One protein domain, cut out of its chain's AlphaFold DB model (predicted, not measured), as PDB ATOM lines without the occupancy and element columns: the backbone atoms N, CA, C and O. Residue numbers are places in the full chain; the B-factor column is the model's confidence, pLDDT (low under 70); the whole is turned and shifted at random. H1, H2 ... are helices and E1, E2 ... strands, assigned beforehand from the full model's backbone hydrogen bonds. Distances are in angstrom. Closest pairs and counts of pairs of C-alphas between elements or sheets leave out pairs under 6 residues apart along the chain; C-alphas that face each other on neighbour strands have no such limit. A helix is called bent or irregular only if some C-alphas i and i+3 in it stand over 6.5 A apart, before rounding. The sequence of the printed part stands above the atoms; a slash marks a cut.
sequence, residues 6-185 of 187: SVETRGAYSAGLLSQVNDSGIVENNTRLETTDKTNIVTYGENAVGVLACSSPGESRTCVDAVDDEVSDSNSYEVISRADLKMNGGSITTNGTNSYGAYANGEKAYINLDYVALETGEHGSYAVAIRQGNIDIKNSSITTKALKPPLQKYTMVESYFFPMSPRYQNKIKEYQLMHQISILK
ATOM      1  N   SER A   6     193.818 270.119 326.895       97.88
ATOM      2  CA  SER A   6     194.072 268.785 327.435       97.88
ATOM      3  C   SER A   6     195.573 268.533 327.469       97.88
ATOM      4  O   SER A   6     196.264 268.753 326.474       97.88
ATOM      5  N   VAL A   7     196.067 268.103 328.625       98.44
ATOM      6  CA  VAL A   7     197.463 267.730 328.845       98.44
ATOM      7  C   VAL A   7     197.477 266.307 329.371       98.44
ATOM      8  O   VAL A   7     196.847 266.011 330.385       98.44
ATOM      9  N   GLU A   8     198.205 265.433 328.688       98.44
ATOM     10  CA  GLU A   8     198.408 264.057 329.118       98.44
ATOM     11  C   GLU A   8     199.903 263.764 329.213       98.44
ATOM     12  O   GLU A   8     200.639 263.955 328.242       98.44
ATOM     13  N   THR A   9     200.352 263.285 330.370       97.94
ATOM     14  CA  THR A   9     201.755 262.909 330.584       97.94
ATOM     15  C   THR A   9     201.877 261.487 331.106       97.94
ATOM     16  O   THR A   9     201.017 260.976 331.825       97.94
ATOM     17  N   ARG A  10     202.954 260.814 330.695       96.88
ATOM     18  CA  ARG A  10     203.282 259.447 331.101       96.88
ATOM     19  C   ARG A  10     204.755 259.369 331.473       96.88
ATOM     20  O   ARG A  10     205.586 259.985 330.810       96.88
ATOM     21  N   GLY A  11     205.067 258.550 332.468       95.06
ATOM     22  CA  GLY A  11     206.432 258.268 332.902       95.06
ATOM     23  C   GLY A  11     206.637 258.608 334.371       95.06
ATOM     24  O   GLY A  11     205.908 259.425 334.939       95.06
ATOM     25  N   ALA A  12     207.621 257.954 334.987       93.81
ATOM     26  CA  ALA A  12     207.990 258.242 336.364       93.81
ATOM     27  C   ALA A  12     208.477 259.691 336.492       93.81
ATOM     28  O   ALA A  12     209.153 260.187 335.587       93.81
ATOM     29  N   TYR A  13     208.120 260.356 337.593       93.00
ATOM     30  CA  TYR A  13     208.499 261.749 337.878       93.00
ATOM     31  C   TYR A  13     208.065 262.760 336.798       93.00
ATOM     32  O   TYR A  13     208.646 263.835 336.655       93.00
ATOM     33  N   SER A  14     207.049 262.419 335.998       94.94
ATOM     34  CA  SER A  14     206.513 263.321 334.977       94.94
ATOM     35  C   SER A  14     205.692 264.449 335.605       94.94
ATOM     36  O   SER A  14     205.033 264.252 336.621       94.94
ATOM     37  N   ALA A  15     205.694 265.632 334.989       96.81
ATOM     38  CA  ALA A  15     204.863 266.762 335.401       96.81
ATOM     39  C   ALA A  15     203.899 267.137 334.273       96.81
ATOM     40  O   ALA A  15     204.328 267.261 333.127       96.81
ATOM     41  N   GLY A  16     202.613 267.324 334.583       98.00
ATOM     42  CA  GLY A  16     201.624 267.823 333.627       98.00
ATOM     43  C   GLY A  16     201.949 269.251 333.198       98.00
ATOM     44  O   GLY A  16     202.221 269.510 332.029       98.00
ATOM     45  N   LEU A  17     201.982 270.167 334.164       98.12
ATOM     46  CA  LEU A  17     202.461 271.537 333.980       98.12
ATOM     47  C   LEU A  17     203.575 271.847 334.982       98.12
ATOM     48  O   LEU A  17     203.444 271.540 336.165       98.12
ATOM     49  N   LEU A  18     204.645 272.490 334.509       97.62
ATOM     50  CA  LEU A  18     205.820 272.842 335.303       97.62
ATOM     51  C   LEU A  18     206.177 274.321 335.112       97.62
ATOM     52  O   LEU A  18     206.483 274.748 334.000       97.62
ATOM     53  N   SER A  19     206.172 275.083 336.203       97.88
ATOM     54  CA  SER A  19     206.841 276.385 336.296       97.88
ATOM     55  C   SER A  19     208.119 276.198 337.106       97.88
ATOM     56  O   SER A  19     208.055 275.710 338.235       97.88
ATOM     57  N   GLN A  20     209.275 276.530 336.532       95.50
ATOM     58  CA  GLN A  20     210.570 276.253 337.147       95.50
ATOM     59  C   GLN A  20     211.528 277.429 337.014       95.50
ATOM     60  O   GLN A  20     211.781 277.902 335.909       95.50
ATOM     61  N   VAL A  21     212.166 277.776 338.129       93.44
ATOM     62  CA  VAL A  21     213.369 278.610 338.155       93.44
ATOM     63  C   VAL A  21     214.521 277.849 338.799       93.44
ATOM     64  O   VAL A  21     214.335 277.097 339.760       93.44
ATOM     65  N   ASN A  22     215.718 278.057 338.257       85.56
ATOM     66  CA  ASN A  22     216.968 277.675 338.896       85.56
ATOM     67  C   ASN A  22     217.791 278.950 339.066       85.56
ATOM     68  O   ASN A  22     218.201 279.559 338.073       85.56
ATOM     69  N   ASP A  23     217.947 279.399 340.306       81.62
ATOM     70  CA  ASP A  23     218.626 280.656 340.583       81.62
ATOM     71  C   ASP A  23     220.121 280.574 340.278       81.62
ATOM     72  O   ASP A  23     220.795 279.579 340.527       81.62
ATOM     73  N   SER A  24     220.648 281.687 339.770       69.12
ATOM     74  CA  SER A  24     222.092 281.914 339.624       69.12
ATOM     75  C   SER A  24     222.660 282.824 340.723       69.12
ATOM     76  O   SER A  24     223.826 283.201 340.668       69.12
ATOM     77  N   GLY A  25     221.835 283.207 341.709       68.06
ATOM     78  CA  GLY A  25     222.213 284.035 342.862       68.06
ATOM     79  C   GLY A  25     222.426 285.529 342.582       68.06
ATOM     80  O   GLY A  25     222.688 286.277 343.517       68.06
ATOM     81  N   ILE A  26     222.324 285.987 341.325       78.88
ATOM     82  CA  ILE A  26     222.632 287.385 340.953       78.88
ATOM     83  C   ILE A  26     221.596 288.069 340.051       78.88
ATOM     84  O   ILE A  26     221.657 289.285 339.878       78.88
ATOM     85  N   VAL A  27     220.649 287.328 339.470       81.94
ATOM     86  CA  VAL A  27     219.599 287.879 338.597       81.94
ATOM     87  C   VAL A  27     218.260 287.227 338.925       81.94
ATOM     88  O   VAL A  27     218.159 286.002 338.913       81.94
ATOM     89  N   GLU A  28     217.243 288.051 339.175       89.94
ATOM     90  CA  GLU A  28     215.856 287.610 339.337       89.94
ATOM     91  C   GLU A  28     215.257 287.253 337.967       89.94
ATOM     92  O   GLU A  28     215.135 288.105 337.086       89.94
ATOM     93  N   ASN A  29     214.882 285.989 337.788       89.88
ATOM     94  CA  ASN A  29     214.320 285.442 336.556       89.88
ATOM     95  C   ASN A  29     213.060 284.634 336.860       89.88
ATOM     96  O   ASN A  29     213.062 283.407 336.807       89.88
ATOM     97  N   ASN A  30     211.977 285.328 337.190       94.25
ATOM     98  CA  ASN A  30     210.719 284.678 337.541       94.25
ATOM     99  C   ASN A  30     210.124 283.905 336.354       94.25
ATOM    100  O   ASN A  30     210.064 284.426 335.236       94.25
ATOM    101  N   THR A  31     209.589 282.711 336.608       96.69
ATOM    102  CA  THR A  31     208.716 282.011 335.661       96.69
ATOM    103  C   THR A  31     207.271 282.100 336.091       96.69
ATOM    104  O   THR A  31     206.934 282.003 337.270       96.69
ATOM    105  N   ARG A  32     206.386 282.242 335.107       97.38
ATOM    106  CA  ARG A  32     204.946 282.240 335.324       97.38
ATOM    107  C   ARG A  32     204.274 281.400 334.256       97.38
ATOM    108  O   ARG A  32     204.380 281.702 333.070       97.38
ATOM    109  N   LEU A  33     203.571 280.366 334.694       98.19
ATOM    110  CA  LEU A  33     202.730 279.539 333.844       98.19
ATOM    111  C   LEU A  33     201.279 279.728 334.261       98.19
ATOM    112  O   LEU A  33     200.931 279.506 335.416       98.19
ATOM    113  N   GLU A  34     200.434 280.137 333.320       97.94
ATOM    114  CA  GLU A  34     199.020 280.366 333.597       97.94
ATOM    115  C   GLU A  34     198.135 279.627 332.616       97.94
ATOM    116  O   GLU A  34     198.385 279.649 331.405       97.94
ATOM    117  N   THR A  35     197.063 279.040 333.133       97.06
ATOM    118  CA  THR A  35     195.933 278.594 332.329       97.06
ATOM    119  C   THR A  35     194.712 279.453 332.628       97.06
ATOM    120  O   THR A  35     194.402 279.753 333.786       97.06
ATOM    121  N   THR A  36     194.020 279.858 331.571       88.31
ATOM    122  CA  THR A  36     192.687 280.450 331.638       88.31
ATOM    123  C   THR A  36     191.710 279.462 331.023       88.31
ATOM    124  O   THR A  36     192.067 278.757 330.078       88.31
ATOM    125  N   ASP A  37     190.486 279.427 331.542       91.62
ATOM    126  CA  ASP A  37     189.430 278.517 331.091       91.62
ATOM    127  C   ASP A  37     189.732 277.038 331.405       91.62
ATOM    128  O   ASP A  37     190.559 276.696 332.252       91.62
ATOM    129  N   LYS A  38     189.015 276.110 330.769       94.88
ATOM    130  CA  LYS A  38     189.065 274.698 331.140       94.88
ATOM    131  C   LYS A  38     190.365 274.040 330.672       94.88
ATOM    132  O   LYS A  38     190.523 273.719 329.499       94.88
ATOM    133  N   THR A  39     191.258 273.713 331.602       98.25
ATOM    134  CA  THR A  39     192.413 272.842 331.321       98.25
ATOM    135  C   THR A  39     192.250 271.505 332.034       98.25
ATOM    136  O   THR A  39     192.055 271.470 333.242       98.25
ATOM    137  N   ASN A  40     192.303 270.391 331.303       98.31
ATOM    138  CA  ASN A  40     192.210 269.052 331.891       98.31
ATOM    139  C   ASN A  40     193.577 268.373 331.816       98.31
ATOM    140  O   ASN A  40     194.092 268.135 330.723       98.31
ATOM    141  N   ILE A  41     194.152 268.076 332.973       98.62
ATOM    142  CA  ILE A  41     195.467 267.464 333.121       98.62
ATOM    143  C   ILE A  41     195.278 266.039 333.618       98.62
ATOM    144  O   ILE A  41     194.624 265.822 334.639       98.62
ATOM    145  N   VAL A  42     195.876 265.081 332.918       98.31
ATOM    146  CA  VAL A  42     195.918 263.679 333.332       98.31
ATOM    147  C   VAL A  42     197.360 263.203 333.322       98.31
ATOM    148  O   VAL A  42     198.051 263.314 332.311       98.31
ATOM    149  N   THR A  43     197.822 262.660 334.443       97.56
ATOM    150  CA  THR A  43     199.193 262.158 334.564       97.56
ATOM    151  C   THR A  43     199.216 260.692 334.971       97.56
ATOM    152  O   THR A  43     198.358 260.206 335.721       97.56
ATOM    153  N   TYR A  44     200.211 259.978 334.450       95.38
ATOM    154  CA  TYR A  44     200.459 258.568 334.713       95.38
ATOM    155  C   TYR A  44     201.933 258.336 335.034       95.38
ATOM    156  O   TYR A  44     202.817 258.916 334.404       95.38
ATOM    157  N   GLY A  45     202.194 257.387 335.926       93.69
ATOM    158  CA  GLY A  45     203.542 256.999 336.327       93.69
ATOM    159  C   GLY A  45     203.802 257.287 337.797       93.69
ATOM    160  O   GLY A  45     203.178 258.155 338.400       93.69
ATOM    161  N   GLU A  46     204.707 256.515 338.381       92.00
ATOM    162  CA  GLU A  46     205.106 256.683 339.775       92.00
ATOM    163  C   GLU A  46     205.676 258.090 340.014       92.00
ATOM    164  O   GLU A  46     206.421 258.605 339.177       92.00
ATOM    165  N   ASN A  47     205.320 258.723 341.134       91.19
ATOM    166  CA  ASN A  47     205.754 260.083 341.480       91.19
ATOM    167  C   ASN A  47     205.350 261.163 340.457       91.19
ATOM    168  O   ASN A  47     205.914 262.255 340.451       91.19
ATOM    169  N   ALA A  48     204.380 260.887 339.577       94.69
ATOM    170  CA  ALA A  48     203.893 261.886 338.634       94.69
ATOM    171  C   ALA A  48     203.189 263.045 339.357       94.69
ATOM    172  O   ALA A  48     202.511 262.854 340.370       94.69
ATOM    173  N   VAL A  49     203.316 264.246 338.800       96.31
ATOM    174  CA  VAL A  49     202.764 265.485 339.344       96.31
ATOM    175  C   VAL A  49     201.780 266.095 338.352       96.31
ATOM    176  O   VAL A  49     202.119 266.305 337.190       96.31
ATOM    177  N   GLY A  50     200.570 266.432 338.792       97.88
ATOM    178  CA  GLY A  50     199.613 267.176 337.972       97.88
ATOM    179  C   GLY A  50     200.142 268.566 337.612       97.88
ATOM    180  O   GLY A  50     200.386 268.866 336.442       97.88
ATOM    181  N   VAL A  51     200.367 269.393 338.633       98.50
ATOM    182  CA  VAL A  51     200.959 270.733 338.494       98.50
ATOM    183  C   VAL A  51     202.100 270.950 339.489       98.50
ATOM    184  O   VAL A  51     201.966 270.654 340.677       98.50
ATOM    185  N   LEU A  52     203.224 271.477 339.002       97.94
ATOM    186  CA  LEU A  52     204.458 271.670 339.761       97.94
ATOM    187  C   LEU A  52     204.955 273.111 339.622       97.94
ATOM    188  O   LEU A  52     205.183 273.599 338.514       97.94
ATOM    189  N   ALA A  53     205.160 273.779 340.752       98.06
ATOM    190  CA  ALA A  53     205.958 274.996 340.824       98.06
ATOM    191  C   ALA A  53     207.248 274.673 341.572       98.06
ATOM    192  O   ALA A  53     207.204 274.101 342.664       98.06
ATOM    193  N   CYS A  54     208.388 275.033 340.992       96.12
ATOM    194  CA  CYS A  54     209.686 274.721 341.562       96.12
ATOM    195  C   CYS A  54     210.625 275.921 341.535       96.12
ATOM    196  O   CYS A  54     210.909 276.469 340.471       96.12
ATOM    197  N   SER A  55     211.131 276.297 342.704       94.44
ATOM    198  CA  SER A  55     212.023 277.438 342.852       94.44
ATOM    199  C   SER A  55     213.233 277.068 343.682       94.44
ATOM    200  O   SER A  55     213.149 277.100 344.907       94.44
ATOM    201  N   SER A  56     214.341 276.740 343.012       90.88
ATOM    202  CA  SER A  56     215.632 276.434 343.649       90.88
ATOM    203  C   SER A  56     215.461 275.548 344.892       90.88
ATOM    204  O   SER A  56     215.657 276.013 346.018       90.88
ATOM    205  N   PRO A  57     215.039 274.280 344.725       86.12
ATOM    206  CA  PRO A  57     214.629 273.419 345.828       86.12
ATOM    207  C   PRO A  57     215.816 272.964 346.699       86.12
ATOM    208  O   PRO A  57     215.729 271.949 347.359       86.12
ATOM    209  N   GLY A  58     216.948 273.653 346.745       87.31
ATOM    210  CA  GLY A  58     218.141 273.187 347.444       87.31
ATOM    211  C   GLY A  58     219.103 272.449 346.521       87.31
ATOM    212  O   GLY A  58     218.724 271.827 345.530       87.31
ATOM    213  N   GLU A  59     220.383 272.512 346.869       84.12
ATOM    214  CA  GLU A  59     221.489 272.084 345.998       84.12
ATOM    215  C   GLU A  59     221.576 270.569 345.792       84.12
ATOM    216  O   GLU A  59     222.233 270.098 344.868       84.12
ATOM    217  N   SER A  60     220.931 269.795 346.662       85.38
ATOM    218  CA  SER A  60     220.908 268.328 346.606       85.38
ATOM    219  C   SER A  60     219.605 267.776 346.028       85.38
ATOM    220  O   SER A  60     219.335 266.590 346.208       85.38
ATOM    221  N   ARG A  61     218.784 268.624 345.391       84.75
ATOM    222  CA  ARG A  61     217.449 268.254 344.921       84.75
ATOM    223  C   ARG A  61     217.150 268.678 343.499       84.75
ATOM    224  O   ARG A  61     217.605 269.711 343.011       84.75
ATOM    225  N   THR A  62     216.292 267.894 342.867       88.94
ATOM    226  CA  THR A  62     215.605 268.244 341.632       88.94
ATOM    227  C   THR A  62     214.174 268.695 341.919       88.94
ATOM    228  O   THR A  62     213.621 268.511 343.005       88.94
ATOM    229  N   CYS A  63     213.541 269.309 340.924       90.12
ATOM    230  CA  CYS A  63     212.173 269.798 341.062       90.12
ATOM    231  C   CYS A  63     211.130 268.697 341.220       90.12
ATOM    232  O   CYS A  63     210.083 268.950 341.814       90.12
ATOM    233  N   VAL A  64     211.411 267.511 340.684       87.62
ATOM    234  CA  VAL A  64     210.479 266.381 340.645       87.62
ATOM    235  C   VAL A  64     210.772 265.339 341.723       87.62
ATOM    236  O   VAL A  64     210.072 264.336 341.771       87.62
ATOM    237  N   ASP A  65     211.773 265.568 342.579       85.31
ATOM    238  CA  ASP A  65     212.092 264.673 343.694       85.31
ATOM    239  C   ASP A  65     210.881 264.452 344.602       85.31
ATOM    240  O   ASP A  65     209.987 265.301 344.712       85.31
ATOM    241  N   ALA A  66     210.855 263.300 345.269       79.81
ATOM    242  CA  ALA A  66     209.722 262.928 346.089       79.81
ATOM    243  C   ALA A  66     209.650 263.798 347.355       79.81
ATOM    244  O   ALA A  66     210.645 264.327 347.866       79.81
ATOM    245  N   VAL A  67     208.436 263.962 347.888       74.75
ATOM    246  CA  VAL A  67     208.239 264.773 349.095       74.75
ATOM    247  C   VAL A  67     208.871 264.119 350.324       74.75
ATOM    248  O   VAL A  67     209.186 264.822 351.270       74.75
ATOM    249  N   ASP A  68     209.046 262.803 350.342       71.44
ATOM    250  CA  ASP A  68     209.591 262.028 351.460       71.44
ATOM    251  C   ASP A  68     211.116 261.846 351.421       71.44
ATOM    252  O   ASP A  68     211.681 261.268 352.350       71.44
ATOM    253  N   ASP A  69     211.802 262.411 350.424       74.00
ATOM    254  CA  ASP A  69     213.262 262.385 350.356       74.00
ATOM    255  C   ASP A  69     213.893 263.267 351.450       74.00
ATOM    256  O   ASP A  69     213.840 264.504 351.401       74.00
ATOM    257  N   GLU A  70     214.556 262.631 352.425       71.06
ATOM    258  CA  GLU A  70     215.234 263.274 353.569       71.06
ATOM    259  C   GLU A  70     216.583 263.933 353.210       71.06
ATOM    260  O   GLU A  70     217.597 263.768 353.893       71.06
ATOM    261  N   VAL A  71     216.618 264.704 352.131       75.00
ATOM    262  CA  VAL A  71     217.802 265.463 351.700       75.00
ATOM    263  C   VAL A  71     217.720 266.930 352.121       75.00
ATOM    264  O   VAL A  71     216.661 267.419 352.516       75.00
ATOM    265  N   SER A  72     218.859 267.631 352.078       77.88
ATOM    266  CA  SER A  72     218.912 269.026 352.515       77.88
ATOM    267  C   SER A  72     218.027 269.922 351.656       77.88
ATOM    268  O   SER A  72     218.005 269.857 350.426       77.88
ATOM    269  N   ASP A  73     217.341 270.807 352.358       77.62
ATOM    270  CA  ASP A  73     216.424 271.798 351.825       77.62
ATOM    271  C   ASP A  73     217.112 273.146 351.563       77.62
ATOM    272  O   ASP A  73     216.481 274.069 351.050       77.62
ATOM    273  N   SER A  74     218.397 273.247 351.921       83.44
ATOM    274  CA  SER A  74     219.184 274.475 351.932       83.44
ATOM    275  C   SER A  74     219.773 274.827 350.569       83.44
ATOM    276  O   SER A  74     220.332 273.970 349.878       83.44
ATOM    277  N   ASN A  75     219.778 276.121 350.271       83.19
ATOM    278  CA  ASN A  75     220.642 276.725 349.265       83.19
ATOM    279  C   ASN A  75     221.800 277.444 349.976       83.19
ATOM    280  O   ASN A  75     221.600 278.003 351.055       83.19
ATOM    281  N   SER A  76     223.001 277.459 349.391       87.56
ATOM    282  CA  SER A  76     224.122 278.270 349.907       87.56
ATOM    283  C   SER A  76     223.975 279.769 349.611       87.56
ATOM    284  O   SER A  76     224.814 280.577 350.010       87.56
ATOM    285  N   TYR A  77     222.902 280.140 348.916       86.44
ATOM    286  CA  TYR A  77     222.601 281.477 348.436       86.44
ATOM    287  C   TYR A  77     221.127 281.823 348.699       86.44
ATOM    288  O   TYR A  77     220.297 280.947 348.949       86.44
ATOM    289  N   GLU A  78     220.799 283.112 348.635       87.94
ATOM    290  CA  GLU A  78     219.417 283.582 348.746       87.94
ATOM    291  C   GLU A  78     218.623 283.234 347.482       87.94
ATOM    292  O   GLU A  78     219.004 283.617 346.375       87.94
ATOM    293  N   VAL A  79     217.490 282.548 347.648       89.38
ATOM    294  CA  VAL A  79     216.560 282.284 346.546       89.38
ATOM    295  C   VAL A  79     215.844 283.587 346.207       89.38
ATOM    296  O   VAL A  79     215.042 284.096 346.997       89.38
ATOM    297  N   ILE A  80     216.134 284.157 345.039       92.12
ATOM    298  CA  ILE A  80     215.592 285.454 344.619       92.12
ATOM    299  C   ILE A  80     214.469 285.314 343.597       92.12
ATOM    300  O   ILE A  80     213.476 286.035 343.736       92.12
ATOM    301  N   SER A  81     214.572 284.371 342.657       94.69
ATOM    302  CA  SER A  81     213.555 284.169 341.623       94.69
ATOM    303  C   SER A  81     212.355 283.394 342.143       94.69
ATOM    304  O   SER A  81     212.411 282.701 343.155       94.69
ATOM    305  N   ARG A  82     211.249 283.515 341.417       95.38
ATOM    306  CA  ARG A  82     209.949 282.947 341.747       95.38
ATOM    307  C   ARG A  82     209.440 282.050 340.630       95.38
ATOM    308  O   ARG A  82     209.486 282.433 339.462       95.38
ATOM    309  N   ALA A  83     208.879 280.904 340.999       97.81
ATOM    310  CA  ALA A  83     208.116 280.057 340.093       97.81
ATOM    311  C   ALA A  83     206.629 280.134 340.438       97.81
ATOM    312  O   ALA A  83     206.188 279.589 341.450       97.81
ATOM    313  N   ASP A  84     205.856 280.801 339.585       98.31
ATOM    314  CA  ASP A  84     204.404 280.904 339.699       98.31
ATOM    315  C   ASP A  84     203.720 279.915 338.751       98.31
ATOM    316  O   ASP A  84     204.022 279.876 337.552       98.31
ATOM    317  N   LEU A  85     202.747 279.165 339.262       98.62
ATOM    318  CA  LEU A  85     201.812 278.386 338.460       98.62
ATOM    319  C   LEU A  85     200.381 278.734 338.862       98.62
ATOM    320  O   LEU A  85     199.979 278.557 340.009       98.62
ATOM    321  N   LYS A  86     199.588 279.205 337.903       98.44
ATOM    322  CA  LYS A  86     198.174 279.515 338.104       98.44
ATOM    323  C   LYS A  86     197.302 278.682 337.180       98.44
ATOM    324  O   LYS A  86     197.502 278.683 335.969       98.44
ATOM    325  N   MET A  87     196.290 278.043 337.746       98.00
ATOM    326  CA  MET A  87     195.267 277.326 336.998       98.00
ATOM    327  C   MET A  87     193.891 277.811 337.439       98.00
ATOM    328  O   MET A  87     193.553 277.734 338.621       98.00
ATOM    329  N   ASN A  88     193.112 278.333 336.493       95.62
ATOM    330  CA  ASN A  88     191.729 278.733 336.727       95.62
ATOM    331  C   ASN A  88     190.791 277.919 335.836       95.62
ATOM    332  O   ASN A  88     190.734 278.183 334.638       95.62
ATOM    333  N   GLY A  89     190.057 276.976 336.426       93.69
ATOM    334  CA  GLY A  89     189.126 276.103 335.722       93.69
ATOM    335  C   GLY A  89     189.733 274.773 335.263       93.69
ATOM    336  O   GLY A  89     190.908 274.668 334.911       93.69
ATOM    337  N   GLY A  90     188.889 273.740 335.212       97.25
ATOM    338  CA  GLY A  90     189.231 272.421 334.677       97.25
ATOM    339  C   GLY A  90     189.531 271.378 335.749       97.25
ATOM    340  O   GLY A  90     188.949 271.409 336.836       97.25
ATOM    341  N   SER A  91     190.385 270.408 335.426       97.19
ATOM    342  CA  SER A  91     190.652 269.268 336.303       97.19
ATOM    343  C   SER A  91     192.106 268.825 336.287       97.19
ATOM    344  O   SER A  91     192.793 268.927 335.272       97.19
ATOM    345  N   ILE A  92     192.543 268.260 337.404       98.25
ATOM    346  CA  ILE A  92     193.825 267.584 337.562       98.25
ATOM    347  C   ILE A  92     193.530 266.169 338.047       98.25
ATOM    348  O   ILE A  92     192.898 265.996 339.086       98.25
ATOM    349  N   THR A  93     194.003 265.166 337.318       96.44
ATOM    350  CA  THR A  93     193.892 263.760 337.711       96.44
ATOM    351  C   THR A  93     195.259 263.097 337.658       96.44
ATOM    352  O   THR A  93     195.905 263.086 336.609       96.44
ATOM    353  N   THR A  94     195.689 262.505 338.768       95.25
ATOM    354  CA  THR A  94     196.905 261.685 338.811       95.25
ATOM    355  C   THR A  94     196.547 260.223 339.057       95.25
ATOM    356  O   THR A  94     195.847 259.884 340.010       95.25
ATOM    357  N   ASN A  95     197.022 259.340 338.178       93.69
ATOM    358  CA  ASN A  95     196.731 257.902 338.223       93.69
ATOM    359  C   ASN A  95     197.952 257.056 338.622       93.69
ATOM    360  O   ASN A  95     197.933 255.840 338.481       93.69
ATOM    361  N   GLY A  96     199.051 257.686 339.036       90.88
ATOM    362  CA  GLY A  96     200.262 256.995 339.475       90.88
ATOM    363  C   GLY A  96     200.314 256.785 340.983       90.88
ATOM    364  O   GLY A  96     199.752 257.577 341.738       90.88
ATOM    365  N   THR A  97     201.031 255.756 341.435       88.62
ATOM    366  CA  THR A  97     201.396 255.592 342.851       88.62
ATOM    367  C   THR A  97     202.335 256.708 343.298       88.62
ATOM    368  O   THR A  97     203.114 257.222 342.491       88.62
ATOM    369  N   ASN A  98     202.273 257.079 344.579       87.19
ATOM    370  CA  ASN A  98     203.078 258.167 345.154       87.19
ATOM    371  C   ASN A  98     202.949 259.492 344.376       87.19
ATOM    372  O   ASN A  98     203.878 260.289 344.333       87.19
ATOM    373  N   SER A  99     201.816 259.713 343.702       90.94
ATOM    374  CA  SER A  99     201.633 260.874 342.830       90.94
ATOM    375  C   SER A  99     201.180 262.112 343.596       90.94
ATOM    376  O   SER A  99     200.668 262.031 344.715       90.94
ATOM    377  N   TYR A 100     201.340 263.270 342.963       91.75
ATOM    378  CA  TYR A 100     201.021 264.563 343.553       91.75
ATOM    379  C   TYR A 100     200.051 265.329 342.661       91.75
ATOM    380  O   TYR A 100     200.364 265.620 341.510       91.75
ATOM    381  N   GLY A 101     198.880 265.707 343.171       94.19
ATOM    382  CA  GLY A 101     197.960 266.554 342.407       94.19
ATOM    383  C   GLY A 101     198.586 267.922 342.115       94.19
ATOM    384  O   GLY A 101     198.778 268.297 340.957       94.19
ATOM    385  N   ALA A 102     198.965 268.630 343.176       95.50
ATOM    386  CA  ALA A 102     199.718 269.878 343.120       95.50
ATOM    387  C   ALA A 102     200.933 269.818 344.048       95.50
ATOM    388  O   ALA A 102     200.794 269.421 345.208       95.50
ATOM    389  N   TYR A 103     202.103 270.236 343.561       95.00
ATOM    390  CA  TYR A 103     203.342 270.221 344.337       95.00
ATOM    391  C   TYR A 103     204.111 271.542 344.220       95.00
ATOM    392  O   TYR A 103     204.531 271.928 343.133       95.00
ATOM    393  N   ALA A 104     204.300 272.238 345.341       93.25
ATOM    394  CA  ALA A 104     205.158 273.419 345.427       93.25
ATOM    395  C   ALA A 104     206.479 273.050 346.114       93.25
ATOM    396  O   ALA A 104     206.476 272.655 347.285       93.25
ATOM    397  N   ASN A 105     207.590 273.177 345.386       91.88
ATOM    398  CA  ASN A 105     208.919 272.750 345.817       91.88
ATOM    399  C   ASN A 105     209.926 273.919 345.794       91.88
ATOM    400  O   ASN A 105     210.378 274.342 344.732       91.88
ATOM    401  N   GLY A 106     210.278 274.431 346.972       89.50
ATOM    402  CA  GLY A 106     211.181 275.570 347.170       89.50
ATOM    403  C   GLY A 106     210.474 276.828 347.683       89.50
ATOM    404  O   GLY A 106     209.284 277.027 347.444       89.50
ATOM    405  N   GLU A 107     211.207 277.677 348.408       88.19
ATOM    406  CA  GLU A 107     210.669 278.815 349.179       88.19
ATOM    407  C   GLU A 107     209.817 279.788 348.347       88.19
ATOM    408  O   GLU A 107     208.774 280.268 348.796       88.19
ATOM    409  N   LYS A 108     210.227 280.036 347.098       93.38
ATOM    410  CA  LYS A 108     209.537 280.931 346.158       93.38
ATOM    411  C   LYS A 108     208.762 280.185 345.064       93.38
ATOM    412  O   LYS A 108     208.567 280.699 343.962       93.38
ATOM    413  N   ALA A 109     208.309 278.967 345.354       95.62
ATOM    414  CA  ALA A 109     207.353 278.246 344.519       95.62
ATOM    415  C   ALA A 109     205.916 278.560 344.957       95.62
ATOM    416  O   ALA A 109     205.548 278.329 346.112       95.62
ATOM    417  N   TYR A 110     205.092 279.048 344.030       96.06
ATOM    418  CA  TYR A 110     203.710 279.446 344.292       96.06
ATOM    419  C   TYR A 110     202.756 278.777 343.309       96.06
ATOM    420  O   TYR A 110     202.914 278.894 342.093       96.06
ATOM    421  N   ILE A 111     201.730 278.114 343.839       97.44
ATOM    422  CA  ILE A 111     200.636 277.553 343.043       97.44
ATOM    423  C   ILE A 111     199.324 278.214 343.445       97.44
ATOM    424  O   ILE A 111     199.000 278.301 344.626       97.44
ATOM    425  N   ASN A 112     198.536 278.637 342.461       95.69
ATOM    426  CA  ASN A 112     197.173 279.108 342.661       95.69
ATOM    427  C   ASN A 112     196.194 278.266 341.837       95.69
ATOM    428  O   ASN A 112     196.260 278.269 340.608       95.69
ATOM    429  N   LEU A 113     195.283 277.573 342.519       93.31
ATOM    430  CA  LEU A 113     194.205 276.791 341.919       93.31
ATOM    431  C   LEU A 113     192.862 277.453 342.233       93.31
ATOM    432  O   LEU A 113     192.498 277.608 343.401       93.31
ATOM    433  N   ASP A 114     192.125 277.838 341.198       92.81
ATOM    434  CA  ASP A 114     190.779 278.404 341.313       92.81
ATOM    435  C   ASP A 114     189.815 277.646 340.396       92.81
ATOM    436  O   ASP A 114     190.135 277.408 339.235       92.81
ATOM    437  N   TYR A 115     188.648 277.231 340.894       90.56
ATOM    438  CA  TYR A 115     187.684 276.422 340.126       90.56
ATOM    439  C   TYR A 115     188.265 275.124 339.521       90.56
ATOM    440  O   TYR A 115     187.886 274.718 338.421       90.56
ATOM    441  N   VAL A 116     189.180 274.455 340.229       92.25
ATOM    442  CA  VAL A 116     189.835 273.216 339.776       92.25
ATOM    443  C   VAL A 116     189.284 272.003 340.525       92.25
ATOM    444  O   VAL A 116     189.185 272.001 341.751       92.25
ATOM    445  N   ALA A 117     188.956 270.936 339.798       90.75
ATOM    446  CA  ALA A 117     188.703 269.625 340.394       90.75
ATOM    447  C   ALA A 117     190.006 268.819 340.442       90.75
ATOM    448  O   ALA A 117     190.561 268.489 339.396       90.75
ATOM    449  N   LEU A 118     190.503 268.506 341.637       89.25
ATOM    450  CA  LEU A 118     191.752 267.775 341.829       89.25
ATOM    451  C   LEU A 118     191.476 266.372 342.370       89.25
ATOM    452  O   LEU A 118     190.847 266.208 343.417       89.25
ATOM    453  N   GLU A 119     191.975 265.363 341.665       90.19
ATOM    454  CA  GLU A 119     191.793 263.956 341.995       90.19
ATOM    455  C   GLU A 119     193.118 263.187 341.958       90.19
ATOM    456  O   GLU A 119     193.862 263.266 340.982       90.19
ATOM    457  N   THR A 120     193.391 262.398 342.999       86.94
ATOM    458  CA  THR A 120     194.529 261.464 343.026       86.94
ATOM    459  C   THR A 120     194.058 260.030 343.268       86.94
ATOM    460  O   THR A 120     193.213 259.762 344.133       86.94
ATOM    461  N   GLY A 121     194.557 259.107 342.442       74.12
ATOM    462  CA  GLY A 121     193.965 257.780 342.261       74.12
ATOM    463  C   GLY A 121     194.556 256.655 343.112       74.12
ATOM    464  O   GLY A 121     193.804 255.817 343.599       74.12
ATOM    465  N   GLU A 122     195.874 256.632 343.316       77.81
ATOM    466  CA  GLU A 122     196.589 255.420 343.760       77.81
ATOM    467  C   GLU A 122     197.284 255.564 345.124       77.81
ATOM    468  O   GLU A 122     197.457 256.669 345.649       77.81
ATOM    469  N   HIS A 123     197.703 254.436 345.712       79.31
ATOM    470  CA  HIS A 123     198.378 254.377 347.017       79.31
ATOM    471  C   HIS A 123     199.580 255.328 347.132       79.31
ATOM    472  O   HIS A 123     200.353 255.503 346.193       79.31
ATOM    473  N   GLY A 124     199.724 255.932 348.317       75.88
ATOM    474  CA  GLY A 124     200.827 256.843 348.641       75.88
ATOM    475  C   GLY A 124     200.714 258.241 348.030       75.88
ATOM    476  O   GLY A 124     201.587 259.067 348.270       75.88
ATOM    477  N   SER A 125     199.652 258.526 347.270       84.75
ATOM    478  CA  SER A 125     199.482 259.811 346.589       84.75
ATOM    479  C   SER A 125     198.990 260.918 347.521       84.75
ATOM    480  O   SER A 125     198.151 260.692 348.397       84.75
ATOM    481  N   TYR A 126     199.447 262.141 347.268       84.75
ATOM    482  CA  TYR A 126     199.003 263.350 347.955       84.75
ATOM    483  C   TYR A 126     198.258 264.245 346.977       84.75
ATOM    484  O   TYR A 126     198.750 264.563 345.898       84.75
ATOM    485  N   ALA A 127     197.071 264.712 347.351       85.88
ATOM    486  CA  ALA A 127     196.392 265.722 346.546       85.88
ATOM    487  C   ALA A 127     197.209 267.018 346.472       85.88
ATOM    488  O   ALA A 127     197.314 267.643 345.416       85.88
ATOM    489  N   VAL A 128     197.812 267.397 347.598       89.06
ATOM    490  CA  VAL A 128     198.594 268.621 347.741       89.06
ATOM    491  C   VAL A 128     199.875 268.299 348.501       89.06
ATOM    492  O   VAL A 128     199.831 267.752 349.606       89.06
ATOM    493  N   ALA A 129     201.014 268.666 347.926       88.38
ATOM    494  CA  ALA A 129     202.320 268.590 348.561       88.38
ATOM    495  C   ALA A 129     202.972 269.973 348.598       88.38
ATOM    496  O   ALA A 129     202.965 270.721 347.620       88.38
ATOM    497  N   ILE A 130     203.543 270.320 349.745       86.12
ATOM    498  CA  ILE A 130     204.238 271.584 349.961       86.12
ATOM    499  C   ILE A 130     205.572 271.279 350.622       86.12
ATOM    500  O   ILE A 130     205.620 270.726 351.721       86.12
ATOM    501  N   ARG A 131     206.657 271.679 349.970       86.62
ATOM    502  CA  ARG A 131     208.002 271.657 350.533       86.62
ATOM    503  C   ARG A 131     208.593 273.047 350.360       86.62
ATOM    504  O   ARG A 131     208.990 273.405 349.259       86.62
ATOM    505  N   GLN A 132     208.564 273.840 351.433       85.12
ATOM    506  CA  GLN A 132     208.939 275.268 351.498       85.12
ATOM    507  C   GLN A 132     208.075 276.263 350.701       85.12
ATOM    508  O   GLN A 132     208.099 277.447 351.018       85.12
ATOM    509  N   GLY A 133     207.327 275.817 349.690       88.44
ATOM    510  CA  GLY A 133     206.516 276.695 348.847       88.44
ATOM    511  C   GLY A 133     205.143 277.044 349.422       88.44
ATOM    512  O   GLY A 133     204.843 276.825 350.596       88.44
ATOM    513  N   ASN A 134     204.274 277.569 348.560       87.00
ATOM    514  CA  ASN A 134     202.931 278.016 348.918       87.00
ATOM    515  C   ASN A 134     201.908 277.542 347.880       87.00
ATOM    516  O   ASN A 134     202.151 277.616 346.675       87.00
ATOM    517  N   ILE A 135     200.747 277.078 348.345       89.94
ATOM    518  CA  ILE A 135     199.637 276.668 347.479       89.94
ATOM    519  C   ILE A 135     198.340 277.298 347.986       89.94
ATOM    520  O   ILE A 135     197.909 277.027 349.106       89.94
ATOM    521  N   ASP A 136     197.703 278.089 347.127       85.94
ATOM    522  CA  ASP A 136     196.390 278.688 347.345       85.94
ATOM    523  C   ASP A 136     195.327 277.931 346.548       85.94
ATOM    524  O   ASP A 136     195.424 277.828 345.325       85.94
ATOM    525  N   ILE A 137     194.275 277.462 347.221       85.38
ATOM    526  CA  ILE A 137     193.171 276.721 346.597       85.38
ATOM    527  C   ILE A 137     191.846 277.419 346.911       85.38
ATOM    528  O   ILE A 137     191.504 277.626 348.076       85.38
ATOM    529  N   LYS A 138     191.093 277.794 345.873       83.44
ATOM    530  CA  LYS A 138     189.814 278.517 345.966       83.44
ATOM    531  C   LYS A 138     188.779 277.881 345.046       83.44
ATOM    532  O   LYS A 138     189.127 277.372 343.989       83.44
ATOM    533  N   ASN A 139     187.513 277.861 345.470       87.56
ATOM    534  CA  ASN A 139     186.377 277.354 344.677       87.56
ATOM    535  C   ASN A 139     186.607 275.976 344.019       87.56
ATOM    536  O   ASN A 139     186.046 275.678 342.971       87.56
ATOM    537  N   SER A 140     187.464 275.157 344.621       87.06
ATOM    538  CA  SER A 140     188.005 273.928 344.045       87.06
ATOM    539  C   SER A 140     187.592 272.737 344.900       87.06
ATOM    540  O   SER A 140     187.267 272.894 346.081       87.06
ATOM    541  N   SER A 141     187.619 271.542 344.320       82.62
ATOM    542  CA  SER A 141     187.365 270.289 345.032       82.62
ATOM    543  C   SER A 141     188.617 269.423 345.044       82.62
ATOM    544  O   SER A 141     189.406 269.431 344.103       82.62
ATOM    545  N   ILE A 142     188.801 268.671 346.128       84.62
ATOM    546  CA  ILE A 142     189.915 267.740 346.292       84.62
ATOM    547  C   ILE A 142     189.332 266.374 346.634       84.62
ATOM    548  O   ILE A 142     188.550 266.255 347.576       84.62
ATOM    549  N   THR A 143     189.701 265.354 345.866       81.00
ATOM    550  CA  THR A 143     189.299 263.961 346.087       81.00
ATOM    551  C   THR A 143     190.525 263.059 346.054       81.00
ATOM    552  O   THR A 143     191.300 263.077 345.104       81.00
ATOM    553  N   THR A 144     190.698 262.233 347.081       76.31
ATOM    554  CA  THR A 144     191.802 261.269 347.168       76.31
ATOM    555  C   THR A 144     191.215 259.876 347.311       76.31
ATOM    556  O   THR A 144     190.489 259.614 348.272       76.31
ATOM    557  N   LYS A 145     191.492 258.984 346.358       73.50
ATOM    558  CA  LYS A 145     190.894 257.639 346.334       73.50
ATOM    559  C   LYS A 145     191.661 256.619 347.175       73.50
ATOM    560  O   LYS A 145     191.077 255.622 347.593       73.50
ATOM    561  N   ALA A 146     192.935 256.872 347.467       60.00
ATOM    562  CA  ALA A 146     193.779 255.917 348.166       60.00
ATOM    563  C   ALA A 146     193.979 256.249 349.650       60.00
ATOM    564  O   ALA A 146     194.383 257.347 350.029       60.00
ATOM    565  N   LEU A 147     193.755 255.248 350.502       49.12
ATOM    566  CA  LEU A 147     194.173 255.273 351.898       49.12
ATOM    567  C   LEU A 147     195.693 255.062 351.953       49.12
ATOM    568  O   LEU A 147     196.191 254.009 351.540       49.12
ATOM    569  N   LYS A 148     196.440 256.024 352.505       47.78
ATOM    570  CA  LYS A 148     197.765 255.727 353.063       47.78
ATOM    571  C   LYS A 148     197.528 254.769 354.242       47.78
ATOM    572  O   LYS A 148     196.794 255.150 355.159       47.78
ATOM    573  N   PRO A 149     198.061 253.531 354.256       35.81
ATOM    574  CA  PRO A 149     198.021 252.744 355.479       35.81
ATOM    575  C   PRO A 149     198.718 253.553 356.587       35.81
ATOM    576  O   PRO A 149     199.737 254.199 356.326       35.81
ATOM    577  N   PRO A 150     198.165 253.584 357.809       34.53
ATOM    578  CA  PRO A 150     198.704 254.404 358.882       34.53
ATOM    579  C   PRO A 150     200.030 253.797 359.349       34.53
ATOM    580  O   PRO A 150     200.042 252.875 360.161       34.53
ATOM    581  N   LEU A 151     201.159 254.298 358.851       34.22
ATOM    582  CA  LEU A 151     202.476 253.945 359.374       34.22
ATOM    583  C   LEU A 151     203.016 255.065 360.272       34.22
ATOM    584  O   LEU A 151     203.465 256.108 359.818       34.22
ATOM    585  N   GLN A 152     202.890 254.772 361.571       30.59
ATOM    586  CA  GLN A 152     203.852 254.983 362.659       30.59
ATOM    587  C   GLN A 152     204.363 256.404 362.975       30.59
ATOM    588  O   GLN A 152     205.217 256.965 362.306       30.59
ATOM    589  N   LYS A 153     203.867 256.895 364.128       33.88
ATOM    590  CA  LYS A 153     204.488 257.803 365.117       33.88
ATOM    591  C   LYS A 153     205.729 258.578 364.649       33.88
ATOM    592  O   LYS A 153     206.817 258.037 364.776       33.88
ATOM    593  N   TYR A 154     205.584 259.884 364.406       30.48
ATOM    594  CA  TYR A 154     206.623 260.859 364.764       30.48
ATOM    595  C   TYR A 154     206.044 262.176 365.298       30.48
ATOM    596  O   TYR A 154     204.905 262.564 365.032       30.48
ATOM    597  N   THR A 155     206.849 262.758 366.179       29.52
ATOM    598  CA  THR A 155     206.574 263.773 367.195       29.52
ATOM    599  C   THR A 155     206.458 265.184 366.608       29.52
ATOM    600  O   THR A 155     207.048 265.509 365.587       29.52
ATOM    601  N   MET A 156     205.664 266.008 367.293       28.88
ATOM    602  CA  MET A 156     205.284 267.391 366.987       28.88
ATOM    603  C   MET A 156     206.468 268.328 366.686       28.88
ATOM    604  O   MET A 156     207.310 268.485 367.564       28.88
ATOM    605  N   VAL A 157     206.450 269.044 365.547       24.66
ATOM    606  CA  VAL A 157     207.203 270.307 365.356       24.66
ATOM    607  C   VAL A 157     206.453 271.298 364.421       24.66
ATOM    608  O   VAL A 157     205.983 270.946 363.333       24.66
ATOM    609  N   GLU A 158     206.284 272.541 364.902       32.91
ATOM    610  CA  GLU A 158     205.718 273.765 364.269       32.91
ATOM    611  C   GLU A 158     206.474 274.214 363.004       32.91
ATOM    612  O   GLU A 158     207.502 273.638 362.701       32.91
ATOM    613  N   SER A 159     206.030 275.120 362.113       30.14
ATOM    614  CA  SER A 159     204.968 276.142 361.978       30.14
ATOM    615  C   SER A 159     204.506 276.352 360.505       30.14
ATOM    616  O   SER A 159     205.245 275.986 359.604       30.14
ATOM    617  N   TYR A 160     203.370 277.023 360.256       33.34
ATOM    618  CA  TYR A 160     203.312 278.201 359.360       33.34
ATOM    619  C   TYR A 160     202.211 279.155 359.848       33.34
ATOM    620  O   TYR A 160     201.203 278.732 360.415       33.34
ATOM    621  N   PHE A 161     202.488 280.451 359.722       29.27
ATOM    622  CA  PHE A 161     201.920 281.541 360.514       29.27
ATOM    623  C   PHE A 161     200.585 282.066 359.950       29.27
ATOM    624  O   PHE A 161     200.545 282.634 358.867       29.27
ATOM    625  N   PHE A 162     199.522 281.987 360.752       28.92
ATOM    626  CA  PHE A 162     198.482 283.017 360.867       28.92
ATOM    627  C   PHE A 162     198.238 283.217 362.371       28.92
ATOM    628  O   PHE A 162     198.288 282.238 363.122       28.92
ATOM    629  N   PRO A 163     198.011 284.448 362.861       33.50
ATOM    630  CA  PRO A 163     197.949 284.696 364.295       33.50
ATOM    631  C   PRO A 163     196.622 284.170 364.841       33.50
ATOM    632  O   PRO A 163     195.646 284.900 364.773       33.50
ATOM    633  N   MET A 164     196.529 282.935 365.361       32.38
ATOM    634  CA  MET A 164     195.335 282.487 366.102       32.38
ATOM    635  C   MET A 164     195.540 281.289 367.049       32.38
ATOM    636  O   MET A 164     196.395 280.431 366.871       32.38
ATOM    637  N   SER A 165     194.689 281.285 368.084       36.72
ATOM    638  CA  SER A 165     194.728 280.516 369.340       36.72
ATOM    639  C   SER A 165     194.815 278.969 369.249       36.72
ATOM    640  O   SER A 165     194.369 278.379 368.262       36.72
ATOM    641  N   PRO A 166     195.246 278.280 370.336       43.28
ATOM    642  CA  PRO A 166     195.437 276.817 370.417       43.28
ATOM    643  C   PRO A 166     194.240 275.928 370.028       43.28
ATOM    644  O   PRO A 166     194.411 274.741 369.760       43.28
ATOM    645  N   ARG A 167     193.018 276.476 369.968       39.41
ATOM    646  CA  ARG A 167     191.781 275.729 369.673       39.41
ATOM    647  C   ARG A 167     191.699 275.179 368.241       39.41
ATOM    648  O   ARG A 167     190.889 274.290 367.992       39.41
ATOM    649  N   TYR A 168     192.502 275.693 367.309       39.91
ATOM    650  CA  TYR A 168     192.423 275.346 365.883       39.91
ATOM    651  C   TYR A 168     193.416 274.258 365.432       39.91
ATOM    652  O   TYR A 168     193.283 273.735 364.330       39.91
ATOM    653  N   GLN A 169     194.356 273.849 366.292       37.88
ATOM    654  CA  GLN A 169     195.434 272.910 365.943       37.88
ATOM    655  C   GLN A 169     194.937 271.489 365.603       37.88
ATOM    656  O   GLN A 169     195.448 270.854 364.683       37.88
ATOM    657  N   ASN A 170     193.896 270.997 366.283       38.12
ATOM    658  CA  ASN A 170     193.327 269.670 365.997       38.12
ATOM    659  C   ASN A 170     192.559 269.623 364.665       38.12
ATOM    660  O   ASN A 170     192.609 268.608 363.975       38.12
ATOM    661  N   LYS A 171     191.926 270.734 364.259       39.00
ATOM    662  CA  LYS A 171     191.198 270.819 362.982       39.00
ATOM    663  C   LYS A 171     192.125 270.704 361.769       39.00
ATOM    664  O   LYS A 171     191.713 270.186 360.741       39.00
ATOM    665  N   ILE A 172     193.377 271.151 361.891       42.84
ATOM    666  CA  ILE A 172     194.375 271.068 360.812       42.84
ATOM    667  C   ILE A 172     194.791 269.616 360.564       42.84
ATOM    668  O   ILE A 172     194.848 269.192 359.414       42.84
ATOM    669  N   LYS A 173     195.022 268.828 361.622       44.34
ATOM    670  CA  LYS A 173     195.357 267.400 361.486       44.34
ATOM    671  C   LYS A 173     194.217 266.609 360.853       44.34
ATOM    672  O   LYS A 173     194.464 265.793 359.972       44.34
ATOM    673  N   GLU A 174     192.979 266.876 361.266       41.50
ATOM    674  CA  GLU A 174     191.795 266.290 360.629       41.50
ATOM    675  C   GLU A 174     191.716 266.677 359.148       41.50
ATOM    676  O   GLU A 174     191.475 265.818 358.306       41.50
ATOM    677  N   TYR A 175     192.004 267.936 358.807       47.22
ATOM    678  CA  TYR A 175     191.995 268.408 357.423       47.22
ATOM    679  C   TYR A 175     193.103 267.778 356.560       47.22
ATOM    680  O   TYR A 175     192.826 267.369 355.432       47.22
ATOM    681  N   GLN A 176     194.325 267.635 357.090       48.44
ATOM    682  CA  GLN A 176     195.439 266.931 356.435       48.44
ATOM    683  C   GLN A 176     195.128 265.449 356.207       48.44
ATOM    684  O   GLN A 176     195.465 264.914 355.153       48.44
ATOM    685  N   LEU A 177     194.472 264.797 357.173       51.81
ATOM    686  CA  LEU A 177     194.073 263.392 357.080       51.81
ATOM    687  C   LEU A 177     192.945 263.188 356.057       51.81
ATOM    688  O   LEU A 177     192.971 262.223 355.299       51.81
ATOM    689  N   MET A 178     191.978 264.113 356.022       51.47
ATOM    690  CA  MET A 178     190.829 264.086 355.108       51.47
ATOM    691  C   MET A 178     191.218 264.358 353.648       51.47
ATOM    692  O   MET A 178     190.566 263.833 352.753       51.47
ATOM    693  N   HIS A 179     192.267 265.153 353.405       53.47
ATOM    694  CA  HIS A 179     192.651 265.601 352.057       53.47
ATOM    695  C   HIS A 179     194.064 265.167 351.628       53.47
ATOM    696  O   HIS A 179     194.560 265.675 350.628       53.47
ATOM    697  N   GLN A 180     194.724 264.268 352.374       62.81
ATOM    698  CA  GLN A 180     196.101 263.789 352.132       62.81
ATOM    699  C   GLN A 180     197.063 264.927 351.738       62.81
ATOM    700  O   GLN A 180     197.603 264.956 350.631       62.81
ATOM    701  N   ILE A 181     197.248 265.889 352.644       65.62
ATOM    702  CA  ILE A 181     198.140 267.039 352.434       65.62
ATOM    703  C   ILE A 181     199.494 266.766 353.102       65.62
ATOM    704  O   ILE A 181     199.537 266.545 354.316       65.62
ATOM    705  N   SER A 182     200.593 266.832 352.343       65.06
ATOM    706  CA  SER A 182     201.966 266.743 352.869       65.06
ATOM    707  C   SER A 182     202.595 268.129 352.986       65.06
ATOM    708  O   SER A 182     202.572 268.898 352.027       65.06
ATOM    709  N   ILE A 183     203.152 268.457 354.155       65.50
ATOM    710  CA  ILE A 183     203.832 269.735 354.403       65.50
ATOM    711  C   ILE A 183     205.179 269.457 355.062       65.50
ATOM    712  O   ILE A 183     205.224 268.990 356.202       65.50
ATOM    713  N   LEU A 184     206.259 269.801 354.365       60.53
ATOM    714  CA  LEU A 184     207.609 269.836 354.911       60.53
ATOM    715  C   LEU A 184     208.042 271.272 355.168       60.53
ATOM    716  O   LEU A 184     207.874 272.159 354.327       60.53
ATOM    717  N   LYS A 185     208.603 271.480 356.356       56.00
ATOM    718  CA  LYS A 185     209.116 272.772 356.799       56.00
ATOM    719  C   LYS A 185     210.631 272.784 356.638       56.00
ATOM    720  O   LYS A 185     211.247 271.748 356.904       56.00
TER     721      LYS A 185
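AT A GLANCE: This is residues 6 to 185 of the 187 residues of the protein "Putative outer membrane autotransporter barrel, putative pectin lyase fold" of Escherichia coli (UniProt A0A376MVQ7). The chain winds in stacked turns, a solenoid of parallel strands whose three walls make a triangle in cross-section. One wall is the sheet E2 E5 E7 E9 E12; the bent strands E6 and E8 turn the corner between the other two, one with E3 and E10, the other with E1, E4 and E11. E1 lies at one end of the stack; at the other end, residues 150 to 156 and 161 to 172 stick out, and of the latter 166 to 172 belong to the single named helix, H1. The printed part has 180 residues, with eleven named strands, then H1 and E12; it is mostly strand. It is compact, with a radius of gyration of the C-alphas of 15.8 A and spans of 43 by 40 by 30 A.

HOW THE PARTS SIT: Start at E1, residues 6 to 10, an edge strand of a branched, twisted sheet. It is parallel to E4, residues 39 to 44, with N 9 and O 42 3.0 A apart. On the other side of E4 is E6, residues 83 to 94, with N 41 and O 91 at 2.8 A. E6 bends by 110 degrees at residue 89, and E3, residues 31 to 35, is beside its residues 83 to 87, with N 33 and O 84 at 2.9 A. On the other side of E6 look for E8, residues 109 to 120, with N 87 and O 112 at 2.9 A; it bends by 109 degrees at residue 115. E6 lies on one side of E8, and on the other side are E10, residues 134 to 138, with N 113 and O 136 at 2.8 A, and E11, residues 141 to 144, with N 118 and O 141 at 2.9 A. The second sheet runs E2, residues 15 to 21, E5, 49 to 55, E7, 100 to 105, E9, 126 to 131, and E12, 181 to 184, all parallel. Its N and O pairs include N 19 and O 52 at 2.9 A, N 53 and O 103 at 3.1 A, N 104 and O 129 at 3.0 A, and N 184 and O 130 at 2.9 A. Between the sheets, the closest C-alphas of E5 and E6 are those of Ser 55 and Ala 83, 5.5 A apart. H1, residues 166 to 179, only grazes the second sheet with residues 173 to 179 and the branched one with 178 to 179. H1 has 6 of 10 O i to N i+4 pairs within hydrogen-bond range and is irregular: C-alphas 167 and 170 are 7.3 A apart.

IN THESE COORDINATES: Find C-alpha 6, where E1 begins, at (194.072, 268.785, 327.435). E6 spans 21.6 A from first to last C-alpha, E8 21.2 A and H1 21.7 A. E12 ends at C-alpha 184, at (207.609, 269.836, 354.911).

THE WHOLE: The C-alphas farthest apart, those of Ile 26 and Pro 149, are 44.9 A apart. The printed part has no cut; its long links are E5 to E6 and E11 to H1. Confidence is under 70 at residues 24 to 25 and 146 to 185.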